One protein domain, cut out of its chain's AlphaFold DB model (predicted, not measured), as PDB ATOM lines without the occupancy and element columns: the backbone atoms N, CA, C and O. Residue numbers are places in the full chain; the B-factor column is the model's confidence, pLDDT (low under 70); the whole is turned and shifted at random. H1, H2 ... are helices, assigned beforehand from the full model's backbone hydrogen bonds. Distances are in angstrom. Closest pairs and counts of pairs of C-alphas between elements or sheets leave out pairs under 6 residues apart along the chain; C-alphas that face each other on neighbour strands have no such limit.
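AT A GLANCE: This is residues 4 to 99 of the 100 residues of an uncharacterized protein of Flavobacterium columnare (UniProt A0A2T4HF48). A long helix, H5, makes the longest axis; H3 and H6 cross over the same side of it, with short H1 and H4 towards its first end. Residues 75 to 80 stick out at the other end. The printed part has 96 residues with six named helices, H1 to H6 in order, and no named strand: all helix, compact, radius of gyration of the C-alphas 13.1 A, spans 39 by 27 by 19 A.

HOW THE PARTS SIT: H5, residues 53 to 76, has a kink of 31 degrees near residue 68. Its residues 62 to 70 alone touch H6, residues 83 to 97; the closest C-alphas, of Phe 70 and Phe 90, are 6.7 A apart. H3, residues 25 to 42, is about perpendicular to H5 at 83 degrees. In H5, 18 of 20 O i to N i+4 pairs are within hydrogen-bond range.

IN THESE COORDINATES: H5 is 35.1 A long from C-alpha 53 at (12.835, -44.533, 45.708) to C-alpha 76 at (-22.049, -42.557, 48.874). H2 is residues 15 to 20, H1 4 to 7, H4 47 to 51.

THE WHOLE: The printed part has no cut and no long link; residue 99 is under 70 in pLDDT.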
ATOM      1  N   LYS A   4      11.919 -33.062  37.393       83.75
ATOM      2  CA  LYS A   4      12.078 -34.111  36.368       83.75
ATOM      3  C   LYS A   4      12.765 -35.370  36.909       83.75
ATOM      4  O   LYS A   4      12.335 -36.479  36.612       83.75
ATOM      5  N   GLN A   5      13.803 -35.205  37.728       87.00
ATOM      6  CA  GLN A   5      14.490 -36.319  38.386       87.00
ATOM      7  C   GLN A   5      13.580 -37.035  39.387       87.00
ATOM      8  O   GLN A   5      13.672 -38.248  39.525       87.00
ATOM      9  N   ILE A   6      12.708 -36.300  40.079       87.38
ATOM     10  CA  ILE A   6      11.752 -36.878  41.031       87.38
ATOM     11  C   ILE A   6      10.655 -37.636  40.286       87.38
ATOM     12  O   ILE A   6      10.351 -38.766  40.646       87.38
ATOM     13  N   THR A   7      10.116 -37.062  39.210       87.44
ATOM     14  CA  THR A   7       9.134 -37.718  38.342       87.44
ATOM     15  C   THR A   7       9.649 -39.060  37.818       87.44
ATOM     16  O   THR A   7       8.878 -40.008  37.724       87.44
ATOM     17  N   ALA A   8      10.951 -39.167  37.536       88.44
ATOM     18  CA  ALA A   8      11.579 -40.419  37.117       88.44
ATOM     19  C   ALA A   8      11.671 -41.484  38.229       88.44
ATOM     20  O   ALA A   8      11.823 -42.662  37.919       88.44
ATOM     21  N   LEU A   9      11.576 -41.102  39.510       89.69
ATOM     22  CA  LEU A   9      11.506 -42.049  40.632       89.69
ATOM     23  C   LEU A   9      10.096 -42.608  40.853       89.69
ATOM     24  O   LEU A   9       9.941 -43.583  41.585       89.69
ATOM     25  N   ILE A  10       9.076 -41.977  40.270       92.94
ATOM     26  CA  ILE A  10       7.675 -42.351  40.448       92.94
ATOM     27  C   ILE A  10       7.308 -43.401  39.408       92.94
ATOM     28  O   ILE A  10       7.415 -43.158  38.201       92.94
ATOM     29  N   ASN A  11       6.829 -44.551  39.878       92.50
ATOM     30  CA  ASN A  11       6.280 -45.584  39.003       92.50
ATOM     31  C   ASN A  11       5.058 -45.048  38.243       92.50
ATOM     32  O   ASN A  11       4.372 -44.137  38.707       92.50
ATOM     33  N   ASP A  12       4.786 -45.601  37.066       94.56
ATOM     34  CA  ASP A  12       3.551 -45.288  36.347       94.56
ATOM     35  C   ASP A  12       2.326 -45.680  37.180       94.56
ATOM     36  O   ASP A  12       2.325 -46.706  37.865       94.56
ATOM     37  N   PHE A  13       1.289 -44.847  37.115       95.31
ATOM     38  CA  PHE A  13       0.006 -45.129  37.749       95.31
ATOM     39  C   PHE A  13      -0.837 -46.045  36.860       95.31
ATOM     40  O   PHE A  13      -0.649 -46.104  35.643       95.31
ATOM     41  N   SER A  14      -1.798 -46.755  37.431       95.75
ATOM     42  CA  SER A  14      -2.739 -47.550  36.658       95.75
ATOM     43  C   SER A  14      -3.632 -46.657  35.795       95.75
ATOM     44  O   SER A  14      -3.938 -45.504  36.118       95.75
ATOM     45  N   ASN A  15      -4.123 -47.224  34.693       95.00
ATOM     46  CA  ASN A  15      -5.085 -46.539  33.833       95.00
ATOM     47  C   ASN A  15      -6.380 -46.173  34.573       95.00
ATOM     48  O   ASN A  15      -7.063 -45.236  34.165       95.00
ATOM     49  N   ASP A  16      -6.723 -46.890  35.643       93.12
ATOM     50  CA  ASP A  16      -7.923 -46.612  36.428       93.12
ATOM     51  C   ASP A  16      -7.768 -45.342  37.262       93.12
ATOM     52  O   ASP A  16      -8.688 -44.524  37.283       93.12
ATOM     53  N   VAL A  17      -6.595 -45.129  37.868       94.31
ATOM     54  CA  VAL A  17      -6.257 -43.863  38.533       94.31
ATOM     55  C   VAL A  17      -6.313 -42.713  37.532       94.31
ATOM     56  O   VAL A  17      -6.990 -41.712  37.766       94.31
ATOM     57  N   LEU A  18      -5.668 -42.871  36.374       95.19
ATOM     58  CA  LEU A  18      -5.650 -41.827  35.347       95.19
ATOM     59  C   LEU A  18      -7.048 -41.462  34.836       95.19
ATOM     60  O   LEU A  18      -7.352 -40.280  34.664       95.19
ATOM     61  N   LYS A  19      -7.913 -42.461  34.622       92.94
ATOM     62  CA  LYS A  19      -9.312 -42.250  34.229       92.94
ATOM     63  C   LYS A  19     -10.104 -41.543  35.322       92.94
ATOM     64  O   LYS A  19     -10.848 -40.615  35.011       92.94
ATOM     65  N   ASP A  20      -9.920 -41.927  36.583       90.31
ATOM     66  CA  ASP A  20     -10.629 -41.309  37.708       90.31
ATOM     67  C   ASP A  20     -10.328 -39.819  37.847       90.31
ATOM     68  O   ASP A  20     -11.221 -39.040  38.191       90.31
ATOM     69  N   PHE A  21      -9.099 -39.410  37.536       91.69
ATOM     70  CA  PHE A  21      -8.684 -38.009  37.560       91.69
ATOM     71  C   PHE A  21      -8.693 -37.333  36.181       91.69
ATOM     72  O   PHE A  21      -8.309 -36.166  36.080       91.69
ATOM     73  N   ASN A  22      -9.157 -38.024  35.133       92.94
ATOM     74  CA  ASN A  22      -9.218 -37.546  33.749       92.94
ATOM     75  C   ASN A  22      -7.920 -36.837  33.303       92.94
ATOM     76  O   ASN A  22      -7.894 -35.631  33.022       92.94
ATOM     77  N   THR A  23      -6.803 -37.560  33.349       93.12
ATOM     78  CA  THR A  23      -5.451 -37.000  33.186       93.12
ATOM     79  C   THR A  23      -4.484 -38.013  32.569       93.12
ATOM     80  O   THR A  23      -4.808 -39.193  32.438       93.12
ATOM     81  N   THR A  24      -3.300 -37.554  32.164       94.88
ATOM     82  CA  THR A  24      -2.226 -38.396  31.616       94.88
ATOM     83  C   THR A  24      -1.215 -38.799  32.697       94.88
ATOM     84  O   THR A  24      -1.197 -38.221  33.784       94.88
ATOM     85  N   GLN A  25      -0.335 -39.765  32.395       94.25
ATOM     86  CA  GLN A  25       0.768 -40.148  33.293       94.25
ATOM     87  C   GLN A  25       1.628 -38.943  33.694       94.25
ATOM     88  O   GLN A  25       1.895 -38.734  34.874       94.25
ATOM     89  N   GLU A  26       2.066 -38.148  32.714       92.94
ATOM     90  CA  GLU A  26       2.987 -37.032  32.947       92.94
ATOM     91  C   GLU A  26       2.344 -35.941  33.809       92.94
ATOM     92  O   GLU A  26       2.935 -35.501  34.800       92.94
ATOM     93  N   GLU A  27       1.108 -35.558  33.480       92.44
ATOM     94  CA  GLU A  27       0.344 -34.576  34.251       92.44
ATOM     95  C   GLU A  27       0.137 -35.041  35.693       92.44
ATOM     96  O   GLU A  27       0.423 -34.301  36.641       92.44
ATOM     97  N   PHE A  28      -0.338 -36.276  35.875       94.00
ATOM     98  CA  PHE A  28      -0.684 -36.769  37.199       94.00
ATOM     99  C   PHE A  28       0.543 -36.978  38.074       94.00
ATOM    100  O   PHE A  28       0.514 -36.612  39.245       94.00
ATOM    101  N   LYS A  29       1.656 -37.471  37.515       94.88
ATOM    102  CA  LYS A  29       2.929 -37.529  38.245       94.88
ATOM    103  C   LYS A  29       3.372 -36.143  38.703       94.88
ATOM    104  O   LYS A  29       3.801 -36.001  39.844       94.88
ATOM    105  N   GLY A  30       3.228 -35.114  37.865       93.38
ATOM    106  CA  GLY A  30       3.532 -33.733  38.249       93.38
ATOM    107  C   GLY A  30       2.719 -33.265  39.461       93.38
ATOM    108  O   GLY A  30       3.285 -32.743  40.425       93.38
ATOM    109  N   VAL A  31       1.408 -33.512  39.448       93.62
ATOM    110  CA  VAL A  31       0.510 -33.207  40.577       93.62
ATOM    111  C   VAL A  31       0.887 -34.017  41.820       93.62
ATOM    112  O   VAL A  31       1.017 -33.458  42.908       93.62
ATOM    113  N   ALA A  32       1.119 -35.318  41.660       94.38
ATOM    114  CA  ALA A  32       1.468 -36.235  42.740       94.38
ATOM    115  C   ALA A  32       2.771 -35.819  43.445       94.38
ATOM    116  O   ALA A  32       2.837 -35.852  44.673       94.38
ATOM    117  N   VAL A  33       3.776 -35.344  42.695       94.31
ATOM    118  CA  VAL A  33       5.012 -34.778  43.265       94.31
ATOM    119  C   VAL A  33       4.711 -33.570  44.143       94.31
ATOM    120  O   VAL A  33       5.186 -33.494  45.277       94.31
ATOM    121  N   GLN A  34       3.934 -32.614  43.629       92.94
ATOM    122  CA  GLN A  34       3.606 -31.393  44.368       92.94
ATOM    123  C   GLN A  34       2.853 -31.712  45.662       92.94
ATOM    124  O   GLN A  34       3.172 -31.163  46.717       92.94
ATOM    125  N   GLU A  35       1.886 -32.626  45.603       93.69
ATOM    126  CA  GLU A  35       1.104 -33.029  46.771       93.69
ATOM    127  C   GLU A  35       1.923 -33.840  47.780       93.69
ATOM    128  O   GLU A  35       1.764 -33.632  48.982       93.69
ATOM    129  N   ALA A  36       2.862 -34.677  47.331       93.75
ATOM    130  CA  ALA A  36       3.805 -35.357  48.218       93.75
ATOM    131  C   ALA A  36       4.698 -34.368  48.987       93.75
ATOM    132  O   ALA A  36       4.916 -34.541  50.184       93.75
ATOM    133  N   PHE A  37       5.181 -33.301  48.342       93.56
ATOM    134  CA  PHE A  37       5.951 -32.266  49.040       93.56
ATOM    135  C   PHE A  37       5.107 -31.506  50.061       93.56
ATOM    136  O   PHE A  37       5.538 -31.351  51.204       93.56
ATOM    137  N   LYS A  38       3.888 -31.100  49.687       92.75
ATOM    138  CA  LYS A  38       2.951 -30.466  50.627       92.75
ATOM    139  C   LYS A  38       2.631 -31.388  51.801       92.75
ATOM    140  O   LYS A  38       2.514 -30.924  52.928       92.75
ATOM    141  N   LEU A  39       2.488 -32.691  51.559       91.62
ATOM    142  CA  LEU A  39       2.262 -33.690  52.600       91.62
ATOM    143  C   LEU A  39       3.436 -33.749  53.587       91.62
ATOM    144  O   LEU A  39       3.214 -33.687  54.795       91.62
ATOM    145  N   LEU A  40       4.670 -33.839  53.082       92.19
ATOM    146  CA  LEU A  40       5.874 -33.842  53.918       92.19
ATOM    147  C   LEU A  40       5.962 -32.565  54.765       92.19
ATOM    148  O   LEU A  40       6.203 -32.650  55.968       92.19
ATOM    149  N   GLU A  41       5.689 -31.403  54.166       92.31
ATOM    150  CA  GLU A  41       5.659 -30.112  54.861       92.31
ATOM    151  C   GLU A  41       4.584 -30.071  55.959       92.31
ATOM    152  O   GLU A  41       4.898 -29.790  57.118       92.31
ATOM    153  N   ARG A  42       3.328 -30.428  55.638       90.56
ATOM    154  CA  ARG A  42       2.219 -30.475  56.611       90.56
ATOM    155  C   ARG A  42       2.527 -31.391  57.795       90.56
ATOM    156  O   ARG A  42       2.147 -31.083  58.923       90.56
ATOM    157  N   ARG A  43       3.232 -32.497  57.544       88.62
ATOM    158  CA  ARG A  43       3.627 -33.482  58.559       88.62
ATOM    159  C   ARG A  43       4.954 -33.162  59.250       88.62
ATOM    160  O   ARG A  43       5.390 -33.950  60.085       88.62
ATOM    161  N   LYS A  44       5.596 -32.032  58.929       92.00
ATOM    162  CA  LYS A  44       6.925 -31.646  59.443       92.00
ATOM    163  C   LYS A  44       7.982 -32.745  59.243       92.00
ATOM    164  O   LYS A  44       8.873 -32.922  60.071       92.00
ATOM    165  N   MET A  45       7.863 -33.506  58.158       92.06
ATOM    166  CA  MET A  45       8.803 -34.560  57.786       92.06
ATOM    167  C   MET A  45       9.953 -33.985  56.957       92.06
ATOM    168  O   MET A  45       9.804 -32.975  56.272       92.06
ATOM    169  N   ASP A  46      11.107 -34.656  56.983       92.38
ATOM    170  CA  ASP A  46      12.255 -34.239  56.180       92.38
ATOM    171  C   ASP A  46      11.962 -34.409  54.677       92.38
ATOM    172  O   ASP A  46      11.707 -35.513  54.186       92.38
ATOM    173  N   VAL A  47      12.068 -33.311  53.928       88.44
ATOM    174  CA  VAL A  47      11.942 -33.274  52.463       88.44
ATOM    175  C   VAL A  47      12.954 -34.173  51.746       88.44
ATOM    176  O   VAL A  47      12.715 -34.574  50.607       88.44
ATOM    177  N   LYS A  48      14.060 -34.563  52.394       90.19
ATOM    178  CA  LYS A  48      15.005 -35.559  51.863       90.19
ATOM    179  C   LYS A  48      14.372 -36.936  51.657       90.19
ATOM    180  O   LYS A  48      14.900 -37.722  50.873       90.19
ATOM    181  N   LEU A  49      13.240 -37.244  52.295       91.00
ATOM    182  CA  LEU A  49      12.500 -38.484  52.036       91.00
ATOM    183  C   LEU A  49      12.044 -38.590  50.576       91.00
ATOM    184  O   LEU A  49      12.131 -39.673  50.004       91.00
ATOM    185  N   ALA A  50      11.699 -37.468  49.940       90.62
ATOM    186  CA  ALA A  50      11.337 -37.401  48.524       90.62
ATOM    187  C   ALA A  50      12.504 -37.720  47.563       90.62
ATOM    188  O   ALA A  50      12.309 -37.794  46.352       90.62
ATOM    189  N   GLN A  51      13.727 -37.907  48.070       90.44
ATOM    190  CA  GLN A  51      14.879 -38.355  47.277       90.44
ATOM    191  C   GLN A  51      15.016 -39.886  47.262       90.44
ATOM    192  O   GLN A  51      15.824 -40.422  46.507       90.44
ATOM    193  N   LYS A  52      14.256 -40.605  48.099       92.62
ATOM    194  CA  LYS A  52      14.346 -42.062  48.236       92.62
ATOM    195  C   LYS A  52      13.320 -42.741  47.332       92.62
ATOM    196  O   LYS A  52      12.141 -42.416  47.391       92.62
ATOM    197  N   LYS A  53      13.745 -43.745  46.557       92.06
ATOM    198  CA  LYS A  53      12.835 -44.533  45.708       92.06
ATOM    199  C   LYS A  53      11.717 -45.215  46.516       92.06
ATOM    200  O   LYS A  53      10.560 -45.101  46.143       92.06
ATOM    201  N   ASP A  54      12.048 -45.819  47.661       94.25
ATOM    202  CA  ASP A  54      11.074 -46.513  48.531       94.25
ATOM    203  C   ASP A  54       9.947 -45.585  49.033       94.25
ATOM    204  O   ASP A  54       8.811 -46.011  49.217       94.25
ATOM    205  N   PHE A  55      10.221 -44.282  49.195       94.38
ATOM    206  CA  PHE A  55       9.165 -43.313  49.501       94.38
ATOM    207  C   PHE A  55       8.136 -43.239  48.366       94.38
ATOM    208  O   PHE A  55       6.937 -43.328  48.626       94.38
ATOM    209  N   TRP A  56       8.595 -43.125  47.118       94.94
ATOM    210  CA  TRP A  56       7.722 -43.044  45.946       94.94
ATOM    211  C   TRP A  56       7.030 -44.365  45.634       94.94
ATOM    212  O   TRP A  56       5.859 -44.346  45.275       94.94
ATOM    213  N   ASP A  57       7.695 -45.501  45.849       95.12
ATOM    214  CA  ASP A  57       7.076 -46.820  45.695       95.12
ATOM    215  C   ASP A  57       5.856 -46.965  46.625       95.12
ATOM    216  O   ASP A  57       4.760 -47.308  46.174       95.12
ATOM    217  N   ARG A  58       6.012 -46.623  47.912       94.62
ATOM    218  CA  ARG A  58       4.910 -46.640  48.891       94.62
ATOM    219  C   ARG A  58       3.847 -45.590  48.588       94.62
ATOM    220  O   ARG A  58       2.658 -45.868  48.711       94.62
ATOM    221  N   PHE A  59       4.263 -44.388  48.195       95.12
ATOM    222  CA  PHE A  59       3.348 -43.300  47.858       95.12
ATOM    223  C   PHE A  59       2.457 -43.665  46.664       95.12
ATOM    224  O   PHE A  59       1.237 -43.548  46.756       95.12
ATOM    225  N   THR A  60       3.044 -44.188  45.583       95.06
ATOM    226  CA  THR A  60       2.298 -44.678  44.418       95.06
ATOM    227  C   THR A  60       1.365 -45.819  44.805       95.06
ATOM    228  O   THR A  60       0.185 -45.764  44.470       95.06
ATOM    229  N   HIS A  61       1.844 -46.807  45.570       95.44
ATOM    230  CA  HIS A  61       1.001 -47.909  46.042       95.44
ATOM    231  C   HIS A  61      -0.228 -47.419  46.826       95.44
ATOM    232  O   HIS A  61      -1.350 -47.859  46.577       95.44
ATOM    233  N   ASN A  62      -0.036 -46.464  47.738       95.56
ATOM    234  CA  ASN A  62      -1.133 -45.894  48.510       95.56
ATOM    235  C   ASN A  62      -2.103 -45.101  47.629       95.56
ATOM    236  O   ASN A  62      -3.306 -45.145  47.871       95.56
ATOM    237  N   ILE A  63      -1.614 -44.387  46.609       96.00
ATOM    238  CA  ILE A  63      -2.493 -43.683  45.671       96.00
ATOM    239  C   ILE A  63      -3.401 -44.673  44.941       96.00
ATOM    240  O   ILE A  63      -4.612 -44.460  44.903       96.00
ATOM    241  N   GLU A  64      -2.842 -45.758  44.406       95.12
ATOM    242  CA  GLU A  64      -3.605 -46.811  43.725       95.12
ATOM    243  C   GLU A  64      -4.696 -47.383  44.639       95.12
ATOM    244  O   GLU A  64      -5.880 -47.391  44.296       95.12
ATOM    245  N   LEU A  65      -4.305 -47.795  45.848       94.81
ATOM    246  CA  LEU A  65      -5.209 -48.410  46.815       94.81
ATOM    247  C   LEU A  65      -6.332 -47.457  47.250       94.81
ATOM    248  O   LEU A  65      -7.505 -47.837  47.298       94.81
ATOM    249  N   LEU A  66      -5.979 -46.219  47.596       96.19
ATOM    250  CA  LEU A  66      -6.925 -45.255  48.148       96.19
ATOM    251  C   LEU A  66      -7.811 -44.625  47.077       96.19
ATOM    252  O   LEU A  66      -8.898 -44.165  47.412       96.19
ATOM    253  N   THR A  67      -7.405 -44.627  45.804       94.88
ATOM    254  CA  THR A  67      -8.258 -44.135  44.710       94.88
ATOM    255  C   THR A  67      -9.523 -44.982  44.588       94.88
ATOM    256  O   THR A  67     -10.619 -44.431  44.486       94.88
ATOM    257  N   LEU A  68      -9.396 -46.311  44.703       90.94
ATOM    258  CA  LEU A  68     -10.543 -47.223  44.700       90.94
ATOM    259  C   LEU A  68     -11.508 -46.913  45.853       90.94
ATOM    260  O   LEU A  68     -12.698 -46.727  45.622       90.94
ATOM    261  N   ARG A  69     -10.988 -46.758  47.077       92.50
ATOM    262  CA  ARG A  69     -11.808 -46.424  48.257       92.50
ATOM    263  C   ARG A  69     -12.460 -45.050  48.140       92.50
ATOM    264  O   ARG A  69     -13.629 -44.874  48.469       92.50
ATOM    265  N   PHE A  70     -11.717 -44.065  47.643       94.25
ATOM    266  CA  PHE A  70     -12.218 -42.708  47.470       94.25
ATOM    267  C   PHE A  70     -13.364 -42.642  46.454       94.25
ATOM    268  O   PHE A  70     -14.311 -41.878  46.647       94.25
ATOM    269  N   ARG A  71     -13.319 -43.467  45.400       89.81
ATOM    270  CA  ARG A  71     -14.416 -43.600  44.433       89.81
ATOM    271  C   ARG A  71     -15.719 -44.015  45.116       89.81
ATOM    272  O   ARG A  71     -16.766 -43.459  44.790       89.81
ATOM    273  N   ASP A  72     -15.657 -44.941  46.066       90.38
ATOM    274  CA  ASP A  72     -16.837 -45.393  46.805       90.38
ATOM    275  C   ASP A  72     -17.348 -44.307  47.764       90.38
ATOM    276  O   ASP A  72     -18.538 -43.997  47.762       90.38
ATOM    277  N   VAL A  73     -16.446 -43.586  48.440       89.94
ATOM    278  CA  VAL A  73     -16.809 -42.423  49.274       89.94
ATOM    279  C   VAL A  73     -17.535 -41.331  48.472       89.94
ATOM    280  O   VAL A  73     -18.467 -40.705  48.979       89.94
ATOM    281  N   LEU A  74     -17.118 -41.062  47.230       88.62
ATOM    282  CA  LEU A  74     -17.786 -40.072  46.377       88.62
ATOM    283  C   LEU A  74     -19.191 -40.516  45.956       88.62
ATOM    284  O   LEU A  74     -20.103 -39.685  45.945       88.62
ATOM    285  N   LYS A  75     -19.368 -41.807  45.640       87.19
ATOM    286  CA  LYS A  75     -20.676 -42.383  45.294       87.19
ATOM    287  C   LYS A  75     -21.653 -42.269  46.459       87.19
ATOM    288  O   LYS A  75     -22.763 -41.782  46.257       87.19
ATOM    289  N   ASP A  76     -21.217 -42.621  47.666       87.12
ATOM    290  CA  ASP A  76     -22.049 -42.557  48.874       87.12
ATOM    291  C   ASP A  76     -22.502 -41.125  49.189       87.12
ATOM    292  O   ASP A  76     -23.604 -40.895  49.682       87.12
ATOM    293  N   ARG A  77     -21.665 -40.136  48.856       86.31
ATOM    294  CA  ARG A  77     -21.970 -38.708  49.021       86.31
ATOM    295  C   ARG A  77     -22.790 -38.109  47.879       86.31
ATOM    296  O   ARG A  77     -23.091 -36.921  47.944       86.31
ATOM    297  N   GLN A  78     -23.097 -38.883  46.834       82.94
ATOM    298  CA  GLN A  78     -23.733 -38.411  45.594       82.94
ATOM    299  C   GLN A  78     -23.046 -37.162  45.008       82.94
ATOM    300  O   GLN A  78     -23.682 -36.280  44.433       82.94
ATOM    301  N   SER A  79     -21.725 -37.068  45.174       79.81
ATOM    302  CA  SER A  79     -20.938 -35.904  44.770       79.81
ATOM    303  C   SER A  79     -20.294 -36.152  43.411       79.81
ATOM    304  O   SER A  79     -19.628 -37.169  43.223       79.81
ATOM    305  N   ASN A  80     -20.397 -35.189  42.492       81.62
ATOM    306  CA  ASN A  80     -19.717 -35.235  41.195       81.62
ATOM    307  C   ASN A  80     -18.763 -34.034  41.030       81.62
ATOM    308  O   ASN A  80     -19.110 -33.060  40.361       81.62
ATOM    309  N   PRO A  81     -17.600 -34.047  41.711       87.25
ATOM    310  CA  PRO A  81     -16.671 -32.921  41.715       87.25
ATOM    311  C   PRO A  81     -15.999 -32.730  40.350       87.25
ATOM    312  O   PRO A  81     -15.757 -33.691  39.616       87.25
ATOM    313  N   THR A  82     -15.612 -31.494  40.039       89.62
ATOM    314  CA  THR A  82     -14.748 -31.204  38.883       89.62
ATOM    315  C   THR A  82     -13.379 -31.889  39.025       89.62
ATOM    316  O   THR A  82     -12.986 -32.299  40.120       89.62
ATOM    317  N   LYS A  83     -12.598 -31.982  37.933       86.69
ATOM    318  CA  LYS A  83     -11.252 -32.601  37.936       86.69
ATOM    319  C   LYS A  83     -10.373 -32.087  39.084       86.69
ATOM    320  O   LYS A  83      -9.847 -32.881  39.862       86.69
ATOM    321  N   GLN A  84     -10.241 -30.765  39.211       87.25
ATOM    322  CA  GLN A  84      -9.373 -30.165  40.226       87.25
ATOM    323  C   GLN A  84      -9.907 -30.391  41.644       87.25
ATOM    324  O   GLN A  84      -9.137 -30.676  42.561       87.25
ATOM    325  N   GLU A  85     -11.222 -30.300  41.838       90.94
ATOM    326  CA  GLU A  85     -11.841 -30.583  43.132       90.94
ATOM    327  C   GLU A  85     -11.646 -32.040  43.534       90.94
ATOM    328  O   GLU A  85     -11.331 -32.305  44.692       90.94
ATOM    329  N   ARG A  86     -11.767 -32.977  42.589       91.25
ATOM    330  CA  ARG A  86     -11.555 -34.403  42.838       91.25
ATOM    331  C   ARG A  86     -10.126 -34.682  43.284       91.25
ATOM    332  O   ARG A  86      -9.944 -35.369  44.282       91.25
ATOM    333  N   ILE A  87      -9.134 -34.108  42.601       91.06
ATOM    334  CA  ILE A  87      -7.715 -34.199  42.988       91.06
ATOM    335  C   ILE A  87      -7.516 -33.643  44.405       91.06
ATOM    336  O   ILE A  87      -6.970 -34.323  45.273       91.06
ATOM    337  N   ASN A  88      -8.014 -32.433  44.673       90.94
ATOM    338  CA  ASN A  88      -7.861 -31.787  45.978       90.94
ATOM    339  C   ASN A  88      -8.536 -32.586  47.106       90.94
ATOM    340  O   ASN A  88      -7.991 -32.708  48.203       90.94
ATOM    341  N   GLN A  89      -9.739 -33.113  46.864       93.50
ATOM    342  CA  GLN A  89     -10.464 -33.936  47.830       93.50
ATOM    343  C   GLN A  89      -9.773 -35.283  48.050       93.50
ATOM    344  O   GLN A  89      -9.673 -35.718  49.196       93.50
ATOM    345  N   PHE A  90      -9.248 -35.896  46.990       95.50
ATOM    346  CA  PHE A  90      -8.495 -37.137  47.083       95.50
ATOM    347  C   PHE A  90      -7.251 -36.975  47.954       95.50
ATOM    348  O   PHE A  90      -7.087 -37.734  48.898       95.50
ATOM    349  N   PHE A  91      -6.406 -35.966  47.727       94.12
ATOM    350  CA  PHE A  91      -5.194 -35.804  48.542       94.12
ATOM    351  C   PHE A  91      -5.486 -35.389  49.992       94.12
ATOM    352  O   PHE A  91      -4.727 -35.735  50.898       94.12
ATOM    353  N   LYS A  92      -6.624 -34.727  50.248       92.19
ATOM    354  CA  LYS A  92      -7.143 -34.538  51.615       92.19
ATOM    355  C   LYS A  92      -7.584 -35.856  52.256       92.19
ATOM    356  O   LYS A  92      -7.375 -36.034  53.451       92.19
ATOM    357  N   TYR A  93      -8.222 -36.745  51.494       94.25
ATOM    358  CA  TYR A  93      -8.597 -38.085  51.950       94.25
ATOM    359  C   TYR A  93      -7.351 -38.943  52.204       94.25
ATOM    360  O   TYR A  93      -7.195 -39.465  53.299       94.25
ATOM    361  N   TYR A  94      -6.413 -38.972  51.256       95.00
ATOM    362  CA  TYR A  94      -5.119 -39.642  51.362       95.00
ATOM    363  C   TYR A  94      -4.413 -39.296  52.675       95.00
ATOM    364  O   TYR A  94      -4.089 -40.190  53.450       95.00
ATOM    365  N   ASP A  95      -4.234 -38.001  52.965       91.12
ATOM    366  CA  ASP A  95      -3.555 -37.536  54.182       91.12
ATOM    367  C   ASP A  95      -4.269 -37.997  55.466       91.12
ATOM    368  O   ASP A  95      -3.622 -38.258  56.476       91.12
ATOM    369  N   LYS A  96      -5.598 -38.150  55.442       91.00
ATOM    370  CA  LYS A  96      -6.353 -38.694  56.580       91.00
ATOM    371  C   LYS A  96      -6.160 -40.199  56.745       91.00
ATOM    372  O   LYS A  96      -5.992 -40.652  57.870       91.00
ATOM    373  N   GLU A  97      -6.169 -40.958  55.654       92.06
ATOM    374  CA  GLU A  97      -6.090 -42.422  55.707       92.06
ATOM    375  C   GLU A  97      -4.693 -42.913  56.078       92.06
ATOM    376  O   GLU A  97      -4.557 -43.805  56.903       92.06
ATOM    377  N   ILE A  98      -3.640 -42.282  55.554       85.94
ATOM    378  CA  ILE A  98      -2.254 -42.642  55.894       85.94
ATOM    379  C   ILE A  98      -1.792 -42.070  57.256       85.94
ATOM    380  O   ILE A  98      -0.592 -41.961  57.516       85.94
ATOM    381  N   ASN A  99      -2.734 -41.614  58.097       64.75
ATOM    382  CA  ASN A  99      -2.541 -41.336  59.530       64.75
ATOM    383  C   ASN A  99      -3.029 -42.486  60.434       64.75
ATOM    384  O   ASN A  99      -2.731 -42.445  61.627       64.75
TER     385      ASN A  99